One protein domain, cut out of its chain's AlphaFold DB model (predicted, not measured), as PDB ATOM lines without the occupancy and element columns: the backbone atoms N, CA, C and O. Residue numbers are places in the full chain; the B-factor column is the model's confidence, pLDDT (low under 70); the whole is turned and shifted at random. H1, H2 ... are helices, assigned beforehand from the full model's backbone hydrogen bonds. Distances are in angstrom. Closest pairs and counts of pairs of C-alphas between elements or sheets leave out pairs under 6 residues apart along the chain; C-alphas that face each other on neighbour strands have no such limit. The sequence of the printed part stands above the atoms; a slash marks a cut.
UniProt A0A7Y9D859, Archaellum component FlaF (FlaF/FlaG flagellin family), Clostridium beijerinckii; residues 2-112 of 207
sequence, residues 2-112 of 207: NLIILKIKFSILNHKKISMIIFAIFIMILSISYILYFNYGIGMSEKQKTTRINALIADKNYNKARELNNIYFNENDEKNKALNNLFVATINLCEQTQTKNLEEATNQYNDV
ATOM      1  N   ASN A   2     137.884 203.405 117.983       66.88
ATOM      2  CA  ASN A   2     137.701 202.529 119.160       66.88
ATOM      3  C   ASN A   2     138.792 201.461 119.389       66.88
ATOM      4  O   ASN A   2     139.131 201.175 120.534       66.88
ATOM      5  N   LEU A   3     139.394 200.906 118.330       62.69
ATOM      6  CA  LEU A   3     140.401 199.841 118.464       62.69
ATOM      7  C   LEU A   3     141.734 200.317 119.076       62.69
ATOM      8  O   LEU A   3     142.397 199.560 119.783       62.69
ATOM      9  N   ILE A   4     142.122 201.569 118.824       69.75
ATOM     10  CA  ILE A   4     143.381 202.149 119.320       69.75
ATOM     11  C   ILE A   4     143.264 202.446 120.821       69.75
ATOM     12  O   ILE A   4     144.146 202.089 121.597       69.75
ATOM     13  N   ILE A   5     142.127 203.006 121.244       68.69
ATOM     14  CA  ILE A   5     141.839 203.303 122.655       68.69
ATOM     15  C   ILE A   5     141.786 202.013 123.490       68.69
ATOM     16  O   ILE A   5     142.305 201.979 124.607       68.69
ATOM     17  N   LEU A   6     141.219 200.931 122.943       64.94
ATOM     18  CA  LEU A   6     141.164 199.629 123.614       64.94
ATOM     19  C   LEU A   6     142.568 199.027 123.820       64.94
ATOM     20  O   LEU A   6     142.877 198.548 124.910       64.94
ATOM     21  N   LYS A   7     143.443 199.113 122.805       65.56
ATOM     22  CA  LYS A   7     144.836 198.637 122.886       65.56
ATOM     23  C   LYS A   7     145.661 199.409 123.919       65.56
ATOM     24  O   LYS A   7     146.392 198.792 124.691       65.56
ATOM     25  N   ILE A   8     145.503 200.734 123.985       66.25
ATOM     26  CA  ILE A   8     146.194 201.581 124.970       66.25
ATOM     27  C   ILE A   8     145.731 201.243 126.396       66.25
ATOM     28  O   ILE A   8     146.563 201.033 127.278       66.25
ATOM     29  N   LYS A   9     144.416 201.107 126.629       62.56
ATOM     30  CA  LYS A   9     143.884 200.703 127.944       62.56
ATOM     31  C   LYS A   9     144.380 199.320 128.374       62.56
ATOM     32  O   LYS A   9     144.753 199.157 129.533       62.56
ATOM     33  N   PHE A  10     144.428 198.350 127.459       58.56
ATOM     34  CA  PHE A  10     144.931 197.001 127.739       58.56
ATOM     35  C   PHE A  10     146.433 196.995 128.077       58.56
ATOM     36  O   PHE A  10     146.844 196.355 129.043       58.56
ATOM     37  N   SER A  11     147.242 197.769 127.345       65.19
ATOM     38  CA  SER A  11     148.675 197.948 127.623       65.19
ATOM     39  C   SER A  11     148.921 198.566 129.006       65.19
ATOM     40  O   SER A  11     149.677 198.005 129.798       65.19
ATOM     41  N   ILE A  12     148.216 199.648 129.358       65.62
ATOM     42  CA  ILE A  12     148.332 200.295 130.678       65.62
ATOM     43  C   ILE A  12     147.922 199.338 131.810       65.62
ATOM     44  O   ILE A  12     148.576 199.299 132.855       65.62
ATOM     45  N   LEU A  13     146.863 198.543 131.616       64.00
ATOM     46  CA  LEU A  13     146.417 197.560 132.607       64.00
ATOM     47  C   LEU A  13     147.469 196.461 132.830       64.00
ATOM     48  O   LEU A  13     147.723 196.078 133.973       64.00
ATOM     49  N   ASN A  14     148.111 195.989 131.758       73.75
ATOM     50  CA  ASN A  14     149.184 194.999 131.840       73.75
ATOM     51  C   ASN A  14     150.437 195.564 132.523       73.75
ATOM     52  O   ASN A  14     151.002 194.885 133.375       73.75
ATOM     53  N   HIS A  15     150.823 196.815 132.256       74.69
ATOM     54  CA  HIS A  15     151.935 197.464 132.963       74.69
ATOM     55  C   HIS A  15     151.676 197.609 134.470       74.69
ATOM     56  O   HIS A  15     152.572 197.339 135.268       74.69
ATOM     57  N   LYS A  16     150.448 197.960 134.883       78.31
ATOM     58  CA  LYS A  16     150.076 198.019 136.309       78.31
ATOM     59  C   LYS A  16     150.130 196.645 136.984       78.31
ATOM     60  O   LYS A  16     150.638 196.542 138.096       78.31
ATOM     61  N   LYS A  17     149.659 195.589 136.309       80.50
ATOM     62  CA  LYS A  17     149.749 194.206 136.813       80.50
ATOM     63  C   LYS A  17     151.199 193.745 136.956       80.50
ATOM     64  O   LYS A  17     151.559 193.212 137.999       80.50
ATOM     65  N   ILE A  18     152.038 194.004 135.952       82.06
ATOM     66  CA  ILE A  18     153.473 193.687 135.994       82.06
ATOM     67  C   ILE A  18     154.158 194.450 137.139       82.06
ATOM     68  O   ILE A  18     154.904 193.853 137.909       82.06
ATOM     69  N   SER A  19     153.854 195.739 137.313       82.88
ATOM     70  CA  SER A  19     154.387 196.553 138.414       82.88
ATOM     71  C   SER A  19     153.977 196.025 139.796       82.88
ATOM     72  O   SER A  19     154.830 195.930 140.677       82.88
ATOM     73  N   MET A  20     152.718 195.608 139.982       87.44
ATOM     74  CA  MET A  20     152.266 194.967 141.227       87.44
ATOM     75  C   MET A  20     152.999 193.651 141.507       87.44
ATOM     76  O   MET A  20     153.378 193.401 142.648       87.44
ATOM     77  N   ILE A  21     153.225 192.826 140.481       90.00
ATOM     78  CA  ILE A  21     153.961 191.563 140.626       90.00
ATOM     79  C   ILE A  21     155.410 191.834 141.051       90.00
ATOM     80  O   ILE A  21     155.892 191.211 141.994       90.00
ATOM     81  N   ILE A  22     156.089 192.797 140.419       90.69
ATOM     82  CA  ILE A  22     157.462 193.184 140.786       90.69
ATOM     83  C   ILE A  22     157.519 193.689 142.233       90.69
ATOM     84  O   ILE A  22     158.407 193.297 142.987       90.69
ATOM     85  N   PHE A  23     156.554 194.514 142.647       92.19
ATOM     86  CA  PHE A  23     156.475 195.008 144.021       92.19
ATOM     87  C   PHE A  23     156.259 193.877 145.040       92.19
ATOM     88  O   PHE A  23     156.918 193.849 146.079       92.19
ATOM     89  N   ALA A  24     155.401 192.902 144.728       92.56
ATOM     90  CA  ALA A  24     155.186 191.732 145.579       92.56
ATOM     91  C   ALA A  24     156.455 190.869 145.715       92.56
ATOM     92  O   ALA A  24     156.796 190.449 146.822       92.56
ATOM     93  N   ILE A  25     157.190 190.657 144.617       94.31
ATOM     94  CA  ILE A  25     158.485 189.954 144.632       94.31
ATOM     95  C   ILE A  25     159.496 190.713 145.496       94.31
ATOM     96  O   ILE A  25     160.200 190.106 146.298       94.31
ATOM     97  N   PHE A  26     159.544 192.039 145.381       94.88
ATOM     98  CA  PHE A  26     160.446 192.863 146.178       94.88
ATOM     99  C   PHE A  26     160.167 192.746 147.685       94.88
ATOM    100  O   PHE A  26     161.097 192.530 148.461       94.88
ATOM    101  N   ILE A  27     158.895 192.800 148.105       95.12
ATOM    102  CA  ILE A  27     158.516 192.574 149.511       95.12
ATOM    103  C   ILE A  27     158.943 191.179 149.968       95.12
ATOM    104  O   ILE A  27     159.519 191.041 151.044       95.12
ATOM    105  N   MET A  28     158.705 190.154 149.147       95.38
ATOM    106  CA  MET A  28     159.086 188.779 149.471       95.38
ATOM    107  C   MET A  28     160.598 188.650 149.699       95.38
ATOM    108  O   MET A  28     161.016 188.038 150.681       95.38
ATOM    109  N   ILE A  29     161.417 189.274 148.847       93.94
ATOM    110  CA  ILE A  29     162.877 189.300 149.006       93.94
ATOM    111  C   ILE A  29     163.259 189.981 150.323       93.94
ATOM    112  O   ILE A  29     164.040 189.416 151.083       93.94
ATOM    113  N   LEU A  30     162.672 191.141 150.639       93.38
ATOM    114  CA  LEU A  30     162.940 191.836 151.902       93.38
ATOM    115  C   LEU A  30     162.574 190.983 153.125       93.38
ATOM    116  O   LEU A  30     163.337 190.941 154.090       93.38
ATOM    117  N   SER A  31     161.445 190.271 153.085       92.56
ATOM    118  CA  SER A  31     161.037 189.359 154.159       92.56
ATOM    119  C   SER A  31     162.014 188.193 154.325       92.56
ATOM    120  O   SER A  31     162.385 187.864 155.451       92.56
ATOM    121  N   ILE A  32     162.480 187.596 153.224       92.56
ATOM    122  CA  ILE A  32     163.479 186.519 153.260       92.56
ATOM    123  C   ILE A  32     164.800 187.045 153.825       92.56
ATOM    124  O   ILE A  32     165.351 186.440 154.742       92.56
ATOM    125  N   SER A  33     165.289 188.191 153.345       89.81
ATOM    126  CA  SER A  33     166.513 188.818 153.856       89.81
ATOM    127  C   SER A  33     166.417 189.128 155.349       89.81
ATOM    128  O   SER A  33     167.370 188.881 156.086       89.81
ATOM    129  N   TYR A  34     165.259 189.601 155.817       89.88
ATOM    130  CA  TYR A  34     164.999 189.825 157.237       89.88
ATOM    131  C   TYR A  34     165.092 188.521 158.044       89.88
ATOM    132  O   TYR A  34     165.801 188.468 159.049       89.88
ATOM    133  N   ILE A  35     164.444 187.445 157.589       88.88
ATOM    134  CA  ILE A  35     164.497 186.132 158.252       88.88
ATOM    135  C   ILE A  35     165.936 185.602 158.297       88.88
ATOM    136  O   ILE A  35     166.392 185.159 159.352       88.88
ATOM    137  N   LEU A  36     166.671 185.683 157.186       87.88
ATOM    138  CA  LEU A  36     168.065 185.245 157.099       87.88
ATOM    139  C   LEU A  36     168.978 186.032 158.046       87.88
ATOM    140  O   LEU A  36     169.797 185.440 158.750       87.88
ATOM    141  N   TYR A  37     168.802 187.349 158.126       88.38
ATOM    142  CA  TYR A  37     169.554 188.180 159.058       88.38
ATOM    143  C   TYR A  37     169.233 187.803 160.510       88.38
ATOM    144  O   TYR A  37     170.131 187.450 161.271       88.38
ATOM    145  N   PHE A  38     167.958 187.812 160.913       83.44
ATOM    146  CA  PHE A  38     167.583 187.647 162.322       83.44
ATOM    147  C   PHE A  38     167.747 186.220 162.850       83.44
ATOM    148  O   PHE A  38     168.218 186.062 163.979       83.44
ATOM    149  N   ASN A  39     167.366 185.208 162.069       84.94
ATOM    150  CA  ASN A  39     167.358 183.819 162.532       84.94
ATOM    151  C   ASN A  39     168.688 183.115 162.277       84.94
ATOM    152  O   ASN A  39     169.075 182.283 163.087       84.94
ATOM    153  N   TYR A  40     169.390 183.470 161.196       86.62
ATOM    154  CA  TYR A  40     170.622 182.792 160.784       86.62
ATOM    155  C   TYR A  40     171.884 183.641 160.962       86.62
ATOM    156  O   TYR A  40     172.992 183.127 160.856       86.62
ATOM    157  N   GLY A  41     171.748 184.935 161.269       87.50
ATOM    158  CA  GLY A  41     172.893 185.816 161.493       87.50
ATOM    159  C   GLY A  41     173.693 186.106 160.221       87.50
ATOM    160  O   GLY A  41     174.848 186.525 160.312       87.50
ATOM    161  N   ILE A  42     173.106 185.881 159.039       87.00
ATOM    162  CA  ILE A  42     173.761 186.149 157.755       87.00
ATOM    163  C   ILE A  42     173.966 187.657 157.617       87.00
ATOM    164  O   ILE A  42     173.015 188.429 157.716       87.00
ATOM    165  N   GLY A  43     175.213 188.080 157.401       85.50
ATOM    166  CA  GLY A  43     175.585 189.495 157.326       85.50
ATOM    167  C   GLY A  43     175.719 190.196 158.684       85.50
ATOM    168  O   GLY A  43     175.984 191.396 158.718       85.50
ATOM    169  N   MET A  44     175.564 189.482 159.806       91.19
ATOM    170  CA  MET A  44     175.900 190.026 161.123       91.19
ATOM    171  C   MET A  44     177.399 189.962 161.382       91.19
ATOM    172  O   MET A  44     178.054 188.956 161.103       91.19
ATOM    173  N   SER A  45     177.924 191.003 162.022       91.81
ATOM    174  CA  SER A  45     179.250 190.933 162.626       91.81
ATOM    175  C   SER A  45     179.252 189.987 163.828       91.81
ATOM    176  O   SER A  45     178.227 189.761 164.476       91.81
ATOM    177  N   GLU A  46     180.430 189.477 164.178       89.31
ATOM    178  CA  GLU A  46     180.627 188.661 165.380       89.31
ATOM    179  C   GLU A  46     180.098 189.372 166.636       89.31
ATOM    180  O   GLU A  46     179.346 188.788 167.410       89.31
ATOM    181  N   LYS A  47     180.372 190.677 166.778       91.94
ATOM    182  CA  LYS A  47     179.873 191.497 167.893       91.94
ATOM    183  C   LYS A  47     178.342 191.526 167.971       91.94
ATOM    184  O   LYS A  47     177.780 191.517 169.064       91.94
ATOM    185  N   GLN A  48     177.648 191.576 166.834       93.00
ATOM    186  CA  GLN A  48     176.182 191.543 166.807       93.00
ATOM    187  C   GLN A  48     175.650 190.168 167.223       93.00
ATOM    188  O   GLN A  48     174.725 190.094 168.035       93.00
ATOM    189  N   LYS A  49     176.268 189.091 166.722       93.12
ATOM    190  CA  LYS A  49     175.939 187.707 167.092       93.12
ATOM    191  C   LYS A  49     176.086 187.491 168.603       93.12
ATOM    192  O   LYS A  49     175.141 187.044 169.253       93.12
ATOM    193  N   THR A  50     177.224 187.885 169.180       92.25
ATOM    194  CA  THR A  50     177.499 187.732 170.618       92.25
ATOM    195  C   THR A  50     176.580 188.584 171.488       92.25
ATOM    196  O   THR A  50     176.057 188.092 172.485       92.25
ATOM    197  N   THR A  51     176.301 189.831 171.091       94.19
ATOM    198  CA  THR A  51     175.376 190.716 171.824       94.19
ATOM    199  C   THR A  51     173.983 190.099 171.947       94.19
ATOM    200  O   THR A  51     173.377 190.146 173.013       94.19
ATOM    201  N   ARG A  52     173.478 189.473 170.877       94.56
ATOM    202  CA  ARG A  52     172.159 188.823 170.888       94.56
ATOM    203  C   ARG A  52     172.118 187.589 171.782       94.56
ATOM    204  O   ARG A  52     171.137 187.401 172.493       94.56
ATOM    205  N   ILE A  53     173.170 186.772 171.767       94.38
ATOM    206  CA  ILE A  53     173.275 185.618 172.669       94.38
ATOM    207  C   ILE A  53     173.314 186.095 174.124       94.38
ATOM    208  O   ILE A  53     172.549 185.601 174.945       94.38
ATOM    209  N   ASN A  54     174.124 187.112 174.432       92.81
ATOM    210  CA  ASN A  54     174.215 187.678 175.778       92.81
ATOM    211  C   ASN A  54     172.891 188.282 176.261       92.81
ATOM    212  O   ASN A  54     172.554 188.114 177.426       92.81
ATOM    213  N   ALA A  55     172.120 188.931 175.382       94.50
ATOM    214  CA  ALA A  55     170.788 189.425 175.731       94.50
ATOM    215  C   ALA A  55     169.857 188.280 176.170       94.50
ATOM    216  O   ALA A  55     169.183 188.388 177.187       94.50
ATOM    217  N   LEU A  56     169.891 187.140 175.474       95.81
ATOM    218  CA  LEU A  56     169.096 185.969 175.854       95.81
ATOM    219  C   LEU A  56     169.567 185.326 177.160       95.81
ATOM    220  O   LEU A  56     168.734 184.857 177.929       95.81
ATOM    221  N   ILE A  57     170.877 185.311 177.426       93.75
ATOM    222  CA  ILE A  57     171.420 184.870 178.721       93.75
ATOM    223  C   ILE A  57     170.940 185.811 179.836       93.75
ATOM    224  O   ILE A  57     170.499 185.337 180.882       93.75
ATOM    225  N   ALA A  58     170.953 187.126 179.598       92.75
ATOM    226  CA  ALA A  58     170.484 188.125 180.556       92.75
ATOM    227  C   ALA A  58     168.980 188.002 180.855       92.75
ATOM    228  O   ALA A  58     168.564 188.164 182.006       92.75
ATOM    229  N   ASP A  59     168.194 187.628 179.847       95.06
ATOM    230  CA  ASP A  59     166.765 187.318 179.959       95.06
ATOM    231  C   ASP A  59     166.494 185.890 180.477       95.06
ATOM    232  O   ASP A  59     165.342 185.460 180.547       95.06
ATOM    233  N   LYS A  60     167.542 185.135 180.842       92.38
ATOM    234  CA  LYS A  60     167.488 183.733 181.300       92.38
ATOM    235  C   LYS A  60     166.843 182.760 180.306       92.38
ATOM    236  O   LYS A  60     166.406 181.670 180.671       92.38
ATOM    237  N   ASN A  61     166.817 183.111 179.025       95.44
ATOM    238  CA  ASN A  61     166.345 182.244 177.953       95.44
ATOM    239  C   ASN A  61     167.490 181.361 177.421       95.44
ATOM    240  O   ASN A  61     167.913 181.464 176.265       95.44
ATOM    241  N   TYR A  62     168.012 180.493 178.291       93.62
ATOM    242  CA  TYR A  62     169.209 179.682 178.031       93.62
ATOM    243  C   TYR A  62     169.041 178.719 176.846       93.62
ATOM    244  O   TYR A  62     169.962 178.551 176.046       93.62
ATOM    245  N   ASN A  63     167.845 178.147 176.672       95.12
ATOM    246  CA  ASN A  63     167.538 177.279 175.533       95.12
ATOM    247  C   ASN A  63     167.664 178.034 174.207       95.12
ATOM    248  O   ASN A  63     168.353 177.573 173.296       95.12
ATOM    249  N   LYS A  64     167.080 179.236 174.122       94.56
ATOM    250  CA  LYS A  64     167.171 180.045 172.907       94.56
ATOM    251  C   LYS A  64     168.585 180.567 172.665       94.56
ATOM    252  O   LYS A  64     169.014 180.626 171.514       94.56
ATOM    253  N   ALA A  65     169.321 180.895 173.728       94.88
ATOM    254  CA  ALA A  65     170.732 181.257 173.634       94.88
ATOM    255  C   ALA A  65     171.572 180.112 173.035       94.88
ATOM    256  O   ALA A  65     172.377 180.361 172.139       94.88
ATOM    257  N   ARG A  66     171.341 178.858 173.460       95.12
ATOM    258  CA  ARG A  66     172.012 177.659 172.916       95.12
ATOM    259  C   ARG A  66     171.690 177.440 171.439       95.12
ATOM    260  O   ARG A  66     172.604 177.226 170.646       95.12
ATOM    261  N   GLU A  67     170.417 177.541 171.059       93.81
ATOM    262  CA  GLU A  67     170.002 177.434 169.653       93.81
ATOM    263  C   GLU A  67     170.705 178.473 168.774       93.81
ATOM    264  O   GLU A  67     171.278 178.126 167.743       93.81
ATOM    265  N   LEU A  68     170.705 179.742 169.193       93.50
ATOM    266  CA  LEU A  68     171.338 180.826 168.440       93.50
ATOM    267  C   LEU A  68     172.858 180.702 168.392       93.50
ATOM    268  O   LEU A  68     173.439 180.950 167.341       93.50
ATOM    269  N   ASN A  69     173.499 180.272 169.480       93.75
ATOM    270  CA  ASN A  69     174.934 179.992 169.495       93.75
ATOM    271  C   ASN A  69     175.315 178.913 168.474       93.75
ATOM    272  O   ASN A  69     176.295 179.062 167.745       93.75
ATOM    273  N   ASN A  70     174.511 177.853 168.380       90.94
ATOM    274  CA  ASN A  70     174.705 176.832 167.361       90.94
ATOM    275  C   ASN A  70     174.489 177.431 165.970       90.94
ATOM    276  O   ASN A  70     175.366 177.338 165.131       90.94
ATOM    277  N   ILE A  71     173.395 178.143 165.715       91.19
ATOM    278  CA  ILE A  71     173.158 178.711 164.378       91.19
ATOM    279  C   ILE A  71     174.274 179.685 163.951       91.19
ATOM    280  O   ILE A  71     174.696 179.673 162.798       91.19
ATOM    281  N   TYR A  72     174.773 180.516 164.864       91.38
ATOM    282  CA  TYR A  72     175.734 181.575 164.550       91.38
ATOM    283  C   TYR A  72     177.180 181.104 164.402       91.38
ATOM    284  O   TYR A  72     177.940 181.791 163.706       91.38
ATOM    285  N   PHE A  73     177.547 179.993 165.056       89.62
ATOM    286  CA  PHE A  73     178.930 179.522 165.188       89.62
ATOM    287  C   PHE A  73     179.130 178.020 164.880       89.62
ATOM    288  O   PHE A  73     180.213 177.499 165.124       89.62
ATOM    289  N   ASN A  74     178.142 177.309 164.319       76.31
ATOM    290  CA  ASN A  74     178.248 175.894 163.893       76.31
ATOM    291  C   ASN A  74     179.020 175.698 162.566       76.31
ATOM    292  O   ASN A  74     178.744 174.774 161.806       76.31
ATOM    293  N   GLU A  75     179.965 176.577 162.241       72.25
ATOM    294  CA  GLU A  75     180.791 176.437 161.036       72.25
ATOM    295  C   GLU A  75     182.055 175.608 161.317       72.25
ATOM    296  O   GLU A  75     182.561 175.583 162.437       72.25
ATOM    297  N   ASN A  76     182.602 174.972 160.272       66.94
ATOM    298  CA  ASN A  76     183.803 174.118 160.332       66.94
ATOM    299  C   ASN A  76     185.115 174.874 160.620       66.94
ATOM    300  O   ASN A  76     186.182 174.259 160.640       66.94
ATOM    301  N   ASP A  77     185.053 176.190 160.802       80.88
ATOM    302  CA  ASP A  77     186.213 177.008 161.128       80.88
ATOM    303  C   ASP A  77     186.580 176.880 162.614       80.88
ATOM    304  O   ASP A  77     185.724 176.915 163.504       80.88
ATOM    305  N   GLU A  78     187.875 176.748 162.893       84.25
ATOM    306  CA  GLU A  78     188.394 176.479 164.237       84.25
ATOM    307  C   GLU A  78     188.048 177.607 165.218       84.25
ATOM    308  O   GLU A  78     187.688 177.352 166.373       84.25
ATOM    309  N   LYS A  79     188.055 178.858 164.740       84.69
ATOM    310  CA  LYS A  79     187.659 180.024 165.534       84.69
ATOM    311  C   LYS A  79     186.180 179.959 165.926       84.69
ATOM    312  O   LYS A  79     185.845 180.190 167.089       84.69
ATOM    313  N   ASN A  80     185.297 179.619 164.986       84.50
ATOM    314  CA  ASN A  80     183.863 179.487 165.257       84.50
ATOM    315  C   ASN A  80     183.576 178.337 166.230       84.50
ATOM    316  O   ASN A  80     182.791 178.508 167.163       84.50
ATOM    317  N   LYS A  81     184.294 177.216 166.110       85.38
ATOM    318  CA  LYS A  81     184.216 176.109 167.071       85.38
ATOM    319  C   LYS A  81     184.638 176.529 168.483       85.38
ATOM    320  O   LYS A  81     183.961 176.187 169.453       85.38
ATOM    321  N   ALA A  82     185.731 177.283 168.616       84.88
ATOM    322  CA  ALA A  82     186.190 177.792 169.908       84.88
ATOM    323  C   ALA A  82     185.159 178.739 170.550       84.88
ATOM    324  O   ALA A  82     184.843 178.595 171.733       84.88
ATOM    325  N   LEU A  83     184.587 179.656 169.763       87.69
ATOM    326  CA  LEU A  83     183.524 180.558 170.215       87.69
ATOM    327  C   LEU A  83     182.266 179.794 170.633       87.69
ATOM    328  O   LEU A  83     181.731 180.053 171.711       87.69
ATOM    329  N   ASN A  84     181.827 178.819 169.833       89.06
ATOM    330  CA  ASN A  84     180.675 177.986 170.160       89.06
ATOM    331  C   ASN A  84     180.863 177.293 171.519       89.06
ATOM    332  O   ASN A  84     180.001 177.428 172.389       89.06
ATOM    333  N   ASN A  85     182.011 176.640 171.730       86.94
ATOM    334  CA  ASN A  85     182.336 175.957 172.985       86.94
ATOM    335  C   ASN A  85     182.348 176.915 174.185       86.94
ATOM    336  O   ASN A  85     181.800 176.589 175.241       86.94
ATOM    337  N   LEU A  86     182.940 178.103 174.026       88.06
ATOM    338  CA  LEU A  86     182.987 179.125 175.074       88.06
ATOM    339  C   LEU A  86     181.580 179.571 175.494       88.06
ATOM    340  O   LEU A  86     181.279 179.665 176.688       88.06
ATOM    341  N   PHE A  87     180.698 179.817 174.526       90.50
ATOM    342  CA  PHE A  87     179.316 180.197 174.807       90.50
ATOM    343  C   PHE A  87     178.507 179.053 175.411       90.50
ATOM    344  O   PHE A  87     177.729 179.307 176.324       90.50
ATOM    345  N   VAL A  88     178.707 177.802 174.983       89.88
ATOM    346  CA  VAL A  88     178.064 176.642 175.627       89.88
ATOM    347  C   VAL A  88     178.466 176.552 177.099       89.88
ATOM    348  O   VAL A  88     177.593 176.443 177.958       89.88
ATOM    349  N   ALA A  89     179.761 176.665 177.407       86.00
ATOM    350  CA  ALA A  89     180.246 176.667 178.786       86.00
ATOM    351  C   ALA A  89     179.634 177.818 179.602       86.00
ATOM    352  O   ALA A  89     179.173 177.607 180.722       86.00
ATOM    353  N   THR A  90     179.565 179.012 179.009       89.12
ATOM    354  CA  THR A  90     178.956 180.194 179.631       89.12
ATOM    355  C   THR A  90     177.470 179.985 179.918       89.12
ATOM    356  O   THR A  90     177.031 180.205 181.043       89.12
ATOM    357  N   ILE A  91     176.694 179.530 178.931       90.75
ATOM    358  CA  ILE A  91     175.252 179.300 179.075       90.75
ATOM    359  C   ILE A  91     174.989 178.257 180.159       90.75
ATOM    360  O   ILE A  91     174.149 178.494 181.020       90.75
ATOM    361  N   ASN A  92     175.733 177.147 180.158       89.31
ATOM    362  CA  ASN A  92     175.576 176.093 181.157       89.31
ATOM    363  C   ASN A  92     175.871 176.607 182.572       89.31
ATOM    364  O   ASN A  92     175.118 176.310 183.497       89.31
ATOM    365  N   LEU A  93     176.934 177.400 182.750       85.94
ATOM    366  CA  LEU A  93     177.270 177.964 184.056       85.94
ATOM    367  C   LEU A  93     176.214 178.978 184.522       85.94
ATOM    368  O   LEU A  93     175.787 178.936 185.678       85.94
ATOM    369  N   CYS A  94     175.749 179.855 183.629       88.88
ATOM    370  CA  CYS A  94     174.681 180.808 183.928       88.88
ATOM    371  C   CYS A  94     173.359 180.105 184.261       88.88
ATOM    372  O   CYS A  94     172.663 180.528 185.175       88.88
ATOM    373  N   GLU A  95     173.019 179.018 183.568       90.94
ATOM    374  CA  GLU A  95     171.822 178.212 183.825       90.94
ATOM    375  C   GLU A  95     171.903 177.483 185.170       90.94
ATOM    376  O   GLU A  95     170.957 177.529 185.954       90.94
ATOM    377  N   GLN A  96     173.048 176.874 185.491       85.19
ATOM    378  CA  GLN A  96     173.266 176.219 186.787       85.19
ATOM    379  C   GLN A  96     173.177 177.203 187.958       85.19
ATOM    380  O   GLN A  96     172.643 176.868 189.013       85.19
ATOM    381  N   THR A  97     173.692 178.418 187.775       84.94
ATOM    382  CA  THR A  97     173.705 179.460 188.816       84.94
ATOM    383  C   THR A  97     172.479 180.376 188.779       84.94
ATOM    384  O   THR A  97     172.267 181.141 189.715       84.94
ATOM    385  N   GLN A  98     171.641 180.274 187.741       88.94
ATOM    386  CA  GLN A  98     170.485 181.140 187.473       88.94
ATOM    387  C   GLN A  98     170.843 182.637 187.382       88.94
ATOM    388  O   GLN A  98     170.099 183.504 187.859       88.94
ATOM    389  N   THR A  99     171.968 182.949 186.742       90.44
ATOM    390  CA  THR A  99     172.541 184.302 186.613       90.44
ATOM    391  C   THR A  99     172.401 184.867 185.199       90.44
ATOM    392  O   THR A  99     172.021 184.159 184.259       90.44
ATOM    393  N   LYS A 100     172.652 186.174 185.047       88.75
ATOM    394  CA  LYS A 100     172.408 186.918 183.798       88.75
ATOM    395  C   LYS A 100     173.634 187.046 182.903       88.75
ATOM    396  O   LYS A 100     173.516 187.445 181.749       88.75
ATOM    397  N   ASN A 101     174.818 186.765 183.427       88.62
ATOM    398  CA  ASN A 101     176.075 186.885 182.702       88.62
ATOM    399  C   ASN A 101     177.151 186.005 183.348       88.62
ATOM    400  O   ASN A 101     177.012 185.549 184.482       88.62
ATOM    401  N   LEU A 102     178.236 185.789 182.603       83.06
ATOM    402  CA  LEU A 102     179.336 184.926 183.026       83.06
ATOM    403  C   LEU A 102     180.023 185.415 184.304       83.06
ATOM    404  O   LEU A 102     180.484 184.589 185.087       83.06
ATOM    405  N   GLU A 103     180.119 186.729 184.509       87.69
ATOM    406  CA  GLU A 103     180.784 187.309 185.678       87.69
ATOM    407  C   GLU A 103     180.017 186.969 186.961       87.69
ATOM    408  O   GLU A 103     180.587 186.391 187.884       87.69
ATOM    409  N   GLU A 104     178.707 187.223 186.983       87.19
ATOM    410  CA  GLU A 104     177.809 186.810 188.066       87.19
ATOM    411  C   GLU A 104     177.867 185.296 188.292       87.19
ATOM    412  O   GLU A 104     178.034 184.847 189.427       87.19
ATOM    413  N   ALA A 105     177.788 184.510 187.213       80.88
ATOM    414  CA  ALA A 105     177.836 183.053 187.273       80.88
ATOM    415  C   ALA A 105     179.144 182.550 187.899       80.88
ATOM    416  O   ALA A 105     179.143 181.682 188.771       80.88
ATOM    417  N   THR A 106     180.269 183.127 187.477       77.56
ATOM    418  CA  THR A 106     181.610 182.780 187.958       77.56
ATOM    419  C   THR A 106     181.783 183.174 189.416       77.56
ATOM    420  O   THR A 106     182.315 182.387 190.196       77.56
ATOM    421  N   ASN A 107     181.309 184.357 189.811       82.88
ATOM    422  CA  ASN A 107     181.361 184.807 191.199       82.88
ATOM    423  C   ASN A 107     180.547 183.878 192.103       82.88
ATOM    424  O   ASN A 107     181.074 183.368 193.089       82.88
ATOM    425  N   GLN A 108     179.312 183.555 191.717       80.00
ATOM    426  CA  GLN A 108     178.453 182.660 192.490       80.00
ATOM    427  C   GLN A 108     179.009 181.231 192.557       80.00
ATOM    428  O   GLN A 108     179.005 180.617 193.623       80.00
ATOM    429  N   TYR A 109     179.535 180.703 191.448       73.12
ATOM    430  CA  TYR A 109     180.189 179.394 191.429       73.12
ATOM    431  C   TYR A 109     181.428 179.368 192.327       73.12
ATOM    432  O   TYR A 109     181.608 178.431 193.104       73.12
ATOM    433  N   ASN A 110     182.267 180.402 192.265       75.81
ATOM    434  CA  ASN A 110     183.449 180.511 193.112       75.81
ATOM    435  C   ASN A 110     183.083 180.673 194.586       75.81
ATOM    436  O   ASN A 110     183.787 180.125 195.426       75.81
ATOM    437  N   ASP A 111     181.995 181.362 194.915       71.75
ATOM    438  CA  ASP A 111     181.518 181.480 196.292       71.75
ATOM    439  C   ASP A 111     181.002 180.142 196.827       71.75
ATOM    440  O   ASP A 111     181.336 179.762 197.949       71.75
ATOM    441  N   VAL A 112     180.252 179.382 196.022       68.12
ATOM    442  CA  VAL A 112     179.821 178.021 196.382       68.12
ATOM    443  C   VAL A 112     181.030 177.100 196.527       68.12
ATOM    444  O   VAL A 112     181.163 176.425 197.544       68.12
TER     445      VAL A 112
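Overview. This is residues 2 to 112 of the 207 residues of the protein "Archaellum component FlaF (FlaF/FlaG flagellin family)" of Clostridium beijerinckii (UniProt A0A7Y9D859). One long straight helix, H1, reaches out as an arm, its residues 2 to 32 sticking out free, from a small helical head. The head is an up-and-down bundle of H2, H3 and H4, set crosswise to H1, with H5 packed on the last part of H4. The printed part has 111 residues and five named helices, H1 to H5 in chain order, with no named strand; the class is all helix. It is extended, with a radius of gyration of the C-alphas of 24.6 A, and spans 91 by 29 by 18 A.

Arrangement. H1, residues 2 to 40, touches H3, residues 62 to 73, with residues 39 to 40 alone; the closest C-alphas, of Tyr 40 and Ile 71, are 6.0 A apart. Their lines stand at 71 degrees, only just about perpendicular. H2, residues 46 to 58, is apart from H1. H2 and H3 form a helical hairpin, at a shallow tilt of 10 degrees, opposite ways; their closest C-alphas, of Ile 53 and Ala 65, are 5.1 A apart. H3, the hub, forms another hairpin with H4, residues 78 to 97, at a shallow tilt of 5 degrees, opposite ways; the closest C-alphas, of Phe 73 and Asn 80, are 4.9 A apart. H2 and H4 are close but not clearly touching, with the C-alphas of Ile 57 and Ile 91 closest at 6.8 A. H5, residues 102 to 112, touches residues 90 to 97 of H4 alone, at a steep tilt of 50 degrees, the same way; the C-alphas of Cys 94 and Ala 105 are closest at 5.1 A. In H1, H2, H3, H4 and H5 every O i to N i+4 pair is within hydrogen-bond range.

Along the chain. H1 begins at C-alpha 2 (137.701, 202.529, 119.160) and runs 56.6 A to C-alpha 40 (170.622, 182.792, 160.784). H2 is 18.3 A long, H3 16.1 A, H4 28.8 A and H5 15.0 A, ending at C-alpha 112 (179.821, 178.021, 196.382).

Size, cuts and confidence. The C-alphas farthest apart, of Asn 2 and Val 112, are 91.3 A apart. The printed part has no cut, and its four links are tight. Without residues 2 to 32 the body spans 45 by 26 by 18 A. The mean pLDDT of the printed part is 85.4; residues 2 to 13, 76 and 112 are under 70.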